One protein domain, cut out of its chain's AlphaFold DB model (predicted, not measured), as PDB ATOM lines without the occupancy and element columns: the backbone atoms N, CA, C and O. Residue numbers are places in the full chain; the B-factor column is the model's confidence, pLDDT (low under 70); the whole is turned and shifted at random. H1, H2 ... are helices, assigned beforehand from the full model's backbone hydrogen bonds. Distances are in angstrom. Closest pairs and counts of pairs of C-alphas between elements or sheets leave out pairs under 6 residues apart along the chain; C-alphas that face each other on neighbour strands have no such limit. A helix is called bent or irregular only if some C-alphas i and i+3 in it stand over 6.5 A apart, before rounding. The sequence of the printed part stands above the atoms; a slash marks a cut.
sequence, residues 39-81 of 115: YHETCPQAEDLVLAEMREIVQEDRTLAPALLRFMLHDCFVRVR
ATOM      1  N   TYR A  39     192.226 183.813 245.983       90.12
ATOM      2  CA  TYR A  39     191.163 184.475 246.740       90.12
ATOM      3  C   TYR A  39     189.756 184.274 246.163       90.12
ATOM      4  O   TYR A  39     188.812 184.787 246.748       90.12
ATOM      5  N   HIS A  40     189.567 183.521 245.075       89.69
ATOM      6  CA  HIS A  40     188.271 183.435 244.391       89.69
ATOM      7  C   HIS A  40     187.120 182.974 245.304       89.69
ATOM      8  O   HIS A  40     186.052 183.577 245.299       89.69
ATOM      9  N   GLU A  41     187.365 181.963 246.140       89.00
ATOM     10  CA  GLU A  41     186.352 181.389 247.040       89.00
ATOM     11  C   GLU A  41     186.096 182.233 248.298       89.00
ATOM     12  O   GLU A  41     185.018 182.186 248.881       89.00
ATOM     13  N   THR A  42     187.096 182.992 248.757       91.00
ATOM     14  CA  THR A  42     187.022 183.739 250.027       91.00
ATOM     15  C   THR A  42     186.664 185.203 249.816       91.00
ATOM     16  O   THR A  42     185.841 185.753 250.543       91.00
ATOM     17  N   CYS A  43     187.274 185.836 248.816       91.50
ATOM     18  CA  CYS A  43     187.018 187.204 248.406       91.50
ATOM     19  C   CYS A  43     187.292 187.362 246.899       91.50
ATOM     20  O   CYS A  43     188.394 187.757 246.502       91.50
ATOM     21  N   PRO A  44     186.297 187.105 246.032       90.31
ATOM     22  CA  PRO A  44     186.486 187.158 244.580       90.31
ATOM     23  C   PRO A  44     186.831 188.562 244.069       90.31
ATOM     24  O   PRO A  44     187.404 188.704 242.996       90.31
ATOM     25  N   GLN A  45     186.510 189.602 244.842       90.94
ATOM     26  CA  GLN A  45     186.761 190.999 244.485       90.94
ATOM     27  C   GLN A  45     188.152 191.491 244.908       90.94
ATOM     28  O   GLN A  45     188.486 192.644 244.640       90.94
ATOM     29  N   ALA A  46     188.958 190.664 245.584       91.38
ATOM     30  CA  ALA A  46     190.233 191.091 246.156       91.38
ATOM     31  C   ALA A  46     191.201 191.641 245.095       91.38
ATOM     32  O   ALA A  46     191.756 192.726 245.268       91.38
ATOM     33  N   GLU A  47     191.380 190.920 243.986       90.19
ATOM     34  CA  GLU A  47     192.302 191.317 242.914       90.19
ATOM     35  C   GLU A  47     191.852 192.624 242.239       90.19
ATOM     36  O   GLU A  47     192.649 193.553 242.079       90.19
ATOM     37  N   ASP A  48     190.557 192.739 241.930       91.94
ATOM     38  CA  ASP A  48     189.971 193.926 241.303       91.94
ATOM     39  C   ASP A  48     190.011 195.156 242.217       91.94
ATOM     40  O   ASP A  48     190.308 196.263 241.761       91.94
ATOM     41  N   LEU A  49     189.736 194.974 243.511       92.31
ATOM     42  CA  LEU A  49     189.743 196.052 244.496       92.31
ATOM     43  C   LEU A  49     191.149 196.630 244.668       92.31
ATOM     44  O   LEU A  49     191.324 197.849 244.606       92.31
ATOM     45  N   VAL A  50     192.154 195.764 244.839       92.00
ATOM     46  CA  VAL A  50     193.557 196.184 244.944       92.00
ATOM     47  C   VAL A  50     193.986 196.914 243.674       92.00
ATOM     48  O   VAL A  50     194.628 197.962 243.751       92.00
ATOM     49  N   LEU A  51     193.599 196.408 242.500       92.75
ATOM     50  CA  LEU A  51     193.923 197.031 241.221       92.75
ATOM     51  C   LEU A  51     193.264 198.408 241.051       92.75
ATOM     52  O   LEU A  51     193.905 199.335 240.550       92.75
ATOM     53  N   ALA A  52     191.998 198.553 241.443       93.44
ATOM     54  CA  ALA A  52     191.277 199.819 241.374       93.44
ATOM     55  C   ALA A  52     191.918 200.878 242.280       93.44
ATOM     56  O   ALA A  52     192.200 201.984 241.819       93.44
ATOM     57  N   GLU A  53     192.220 200.516 243.527       92.25
ATOM     58  CA  GLU A  53     192.844 201.424 244.490       92.25
ATOM     59  C   GLU A  53     194.260 201.820 244.052       92.25
ATOM     60  O   GLU A  53     194.622 202.995 244.051       92.25
ATOM     61  N   MET A  54     195.052 200.850 243.589       93.12
ATOM     62  CA  MET A  54     196.401 201.103 243.088       93.12
ATOM     63  C   MET A  54     196.393 202.088 241.915       93.12
ATOM     64  O   MET A  54     197.252 202.965 241.832       93.12
ATOM     65  N   ARG A  55     195.418 201.968 241.005       94.62
ATOM     66  CA  ARG A  55     195.259 202.910 239.889       94.62
ATOM     67  C   ARG A  55     194.935 204.316 240.379       94.62
ATOM     68  O   ARG A  55     195.528 205.253 239.858       94.62
ATOM     69  N   GLU A  56     194.035 204.462 241.347       93.31
ATOM     70  CA  GLU A  56     193.658 205.762 241.921       93.31
ATOM     71  C   GLU A  56     194.868 206.441 242.581       93.31
ATOM     72  O   GLU A  56     195.225 207.562 242.221       93.31
ATOM     73  N   ILE A  57     195.586 205.714 243.440       92.19
ATOM     74  CA  ILE A  57     196.752 206.231 244.171       92.19
ATOM     75  C   ILE A  57     197.902 206.604 243.222       92.19
ATOM     76  O   ILE A  57     198.531 207.648 243.381       92.19
ATOM     77  N   VAL A  58     198.185 205.783 242.206       94.00
ATOM     78  CA  VAL A  58     199.246 206.079 241.225       94.00
ATOM     79  C   VAL A  58     198.855 207.227 240.286       94.00
ATOM     80  O   VAL A  58     199.726 207.939 239.782       94.00
ATOM     81  N   GLN A  59     197.560 207.415 240.020       94.44
ATOM     82  CA  GLN A  59     197.080 208.576 239.270       94.44
ATOM     83  C   GLN A  59     197.240 209.869 240.070       94.44
ATOM     84  O   GLN A  59     197.579 210.890 239.472       94.44
ATOM     85  N   GLU A  60     197.036 209.813 241.386       95.19
ATOM     86  CA  GLU A  60     197.264 210.935 242.295       95.19
ATOM     87  C   GLU A  60     198.757 211.287 242.398       95.19
ATOM     88  O   GLU A  60     199.125 212.451 242.239       95.19
ATOM     89  N   ASP A  61     199.627 210.285 242.570       93.62
ATOM     90  CA  ASP A  61     201.079 210.464 242.597       93.62
ATOM     91  C   ASP A  61     201.812 209.381 241.789       93.62
ATOM     92  O   ASP A  61     201.982 208.226 242.196       93.62
ATOM     93  N   ARG A  62     202.341 209.792 240.630       93.56
ATOM     94  CA  ARG A  62     203.073 208.902 239.716       93.56
ATOM     95  C   ARG A  62     204.417 208.426 240.264       93.56
ATOM     96  O   ARG A  62     204.963 207.456 239.736       93.56
ATOM     97  N   THR A  63     204.965 209.068 241.296       92.44
ATOM     98  CA  THR A  63     206.213 208.628 241.940       92.44
ATOM     99  C   THR A  63     206.018 207.362 242.781       92.44
ATOM    100  O   THR A  63     206.987 206.648 243.055       92.44
ATOM    101  N   LEU A  64     204.769 207.013 243.113       92.69
ATOM    102  CA  LEU A  64     204.443 205.835 243.916       92.69
ATOM    103  C   LEU A  64     204.599 204.520 243.151       92.69
ATOM    104  O   LEU A  64     205.015 203.530 243.747       92.69
ATOM    105  N   ALA A  65     204.349 204.487 241.840       92.44
ATOM    106  CA  ALA A  65     204.509 203.265 241.046       92.44
ATOM    107  C   ALA A  65     205.923 202.644 241.160       92.44
ATOM    108  O   ALA A  65     206.031 201.476 241.553       92.44
ATOM    109  N   PRO A  66     207.024 203.381 240.897       94.25
ATOM    110  CA  PRO A  66     208.369 202.835 241.087       94.25
ATOM    111  C   PRO A  66     208.718 202.596 242.567       94.25
ATOM    112  O   PRO A  66     209.475 201.670 242.869       94.25
ATOM    113  N   ALA A  67     208.167 203.380 243.501       93.12
ATOM    114  CA  ALA A  67     208.394 203.189 244.933       93.12
ATOM    115  C   ALA A  67     207.773 201.880 245.456       93.12
ATOM    116  O   ALA A  67     208.420 201.157 246.215       93.12
ATOM    117  N   LEU A  68     206.564 201.531 245.008       91.69
ATOM    118  CA  LEU A  68     205.860 200.303 245.383       91.69
ATOM    119  C   LEU A  68     206.553 199.063 244.817       91.69
ATOM    120  O   LEU A  68     206.731 198.077 245.532       91.69
ATOM    121  N   LEU A  69     207.052 199.135 243.580       91.50
ATOM    122  CA  LEU A  69     207.878 198.066 243.019       91.50
ATOM    123  C   LEU A  69     209.154 197.856 243.849       91.50
ATOM    124  O   LEU A  69     209.501 196.724 244.182       91.50
ATOM    125  N   ARG A  70     209.829 198.947 244.239       90.56
ATOM    126  CA  ARG A  70     211.006 198.883 245.115       90.56
ATOM    127  C   ARG A  70     210.664 198.322 246.495       90.56
ATOM    128  O   ARG A  70     211.481 197.595 247.048       90.56
ATOM    129  N   PHE A  71     209.494 198.637 247.046       90.31
ATOM    130  CA  PHE A  71     209.034 198.099 248.326       90.31
ATOM    131  C   PHE A  71     208.834 196.579 248.267       90.31
ATOM    132  O   PHE A  71     209.390 195.875 249.106       90.31
ATOM    133  N   MET A  72     208.145 196.069 247.237       88.69
ATOM    134  CA  MET A  72     207.965 194.622 247.028       88.69
ATOM    135  C   MET A  72     209.308 193.909 246.849       88.69
ATOM    136  O   MET A  72     209.561 192.866 247.447       88.69
ATOM    137  N   LEU A  73     210.208 194.519 246.075       87.81
ATOM    138  CA  LEU A  73     211.565 194.022 245.885       87.81
ATOM    139  C   LEU A  73     212.323 193.954 247.218       87.81
ATOM    140  O   LEU A  73     212.950 192.949 247.549       87.81
ATOM    141  N   HIS A  74     212.243 195.022 248.006       87.38
ATOM    142  CA  HIS A  74     212.947 195.151 249.273       87.38
ATOM    143  C   HIS A  74     212.419 194.182 250.343       87.38
ATOM    144  O   HIS A  74     213.226 193.578 251.048       87.38
ATOM    145  N   ASP A  75     211.101 193.972 250.449       85.44
ATOM    146  CA  ASP A  75     210.516 193.021 251.409       85.44
ATOM    147  C   ASP A  75     210.908 191.566 251.093       85.44
ATOM    148  O   ASP A  75     211.144 190.761 251.997       85.44
ATOM    149  N   CYS A  76     211.087 191.230 249.812       80.62
ATOM    150  CA  CYS A  76     211.572 189.910 249.413       80.62
ATOM    151  C   CYS A  76     213.088 189.743 249.617       80.62
ATOM    152  O   CYS A  76     213.524 188.738 250.184       80.62
ATOM    153  N   PHE A  77     213.916 190.713 249.212       78.38
ATOM    154  CA  PHE A  77     215.380 190.582 249.311       78.38
ATOM    155  C   PHE A  77     215.911 190.601 250.746       78.38
ATOM    156  O   PHE A  77     216.940 189.985 251.030       78.38
ATOM    157  N   VAL A  78     215.224 191.264 251.676       72.19
ATOM    158  CA  VAL A  78     215.657 191.311 253.083       72.19
ATOM    159  C   VAL A  78     215.373 189.986 253.819       72.19
ATOM    160  O   VAL A  78     215.960 189.720 254.869       72.19
ATOM    161  N   ARG A  79     214.569 189.078 253.243       59.44
ATOM    162  CA  ARG A  79     214.205 187.788 253.865       59.44
ATOM    163  C   ARG A  79     215.181 186.640 253.614       59.44
ATOM    164  O   ARG A  79     215.052 185.608 254.270       59.44
ATOM    165  N   VAL A  80     216.228 186.822 252.800       55.28
ATOM    166  CA  VAL A  80     217.268 185.790 252.564       55.28
ATOM    167  C   VAL A  80     218.108 185.497 253.831       55.28
ATOM    168  O   VAL A  80     218.975 184.626 253.831       55.28
ATOM    169  N   ARG A  81     217.841 186.182 254.958       49.00
ATOM    170  CA  ARG A  81     218.445 185.898 256.273       49.00
ATOM    171  C   ARG A  81     217.464 185.830 257.451       49.00
ATOM    172  O   ARG A  81     217.903 185.915 258.586       49.00
TER     173      ARG A  81
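This is residues 39 to 81 of the 115 residues of the protein "Os01g0787000 protein" of Oryza sativa subsp. japonica (UniProt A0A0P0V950). Two helices, H1 and H2, meet near their ends as an open V, with the tight link of residues 61 to 63 at its point and an arm of the V in each helix. The two arms spread away from that point, and at the far end of H1 residues 40 to 46, of which 46 belongs to H1, stand free. The printed part has 43 residues with two named helices, H1 then H2, and no named strand; its class is all helix. It is only just loose, close to extended, with a radius of gyration of the C-alphas of 13.4 A, and flat, spanning 34 by 29 by 6 A.

The longest helix by residues is H2, residues 64 to 81, with 18 residues and 27.3 A from first to last C-alpha. It runs from C-alpha 64 at (204.443, 205.835, 243.916) to C-alpha 81 at (218.445, 185.898, 256.273). H2 is irregular, but only just: C-alphas 78 and 81 are 6.9 A apart, and its line is a rough one. H1, residues 46 to 60, has 15 residues and is 21.4 A long, beginning at C-alpha 46 at (190.233, 191.091, 246.156).

H2 and H1 touch only at the corner by their link, and only just, with 3 pairs of C-alphas within 8 A. The closest C-alphas are those of Val 58 and Leu 64, 5.9 A apart. H1 touches H2 with residues 57 to 58 alone, and H2 touches H1 with residues 64 to 65 alone. Their lines stand at a steep tilt of 56 degrees, and they run opposite ways. Their centres are 18.4 A apart. Residues 69 to 81, which belong to H2, stand free, as do residues 48 to 53 of H1. In H1 every O i to N i+4 pair is within hydrogen-bond range; in H2 11 of 14 are.

The two C-alphas farthest apart, those of Glu 60 and Arg 81, are 35.6 A apart. The printed part has no cut, and the link from H1 to H2 is tight. The mean pLDDT of the printed part is 88.0, and residues 79 to 81 are under 70.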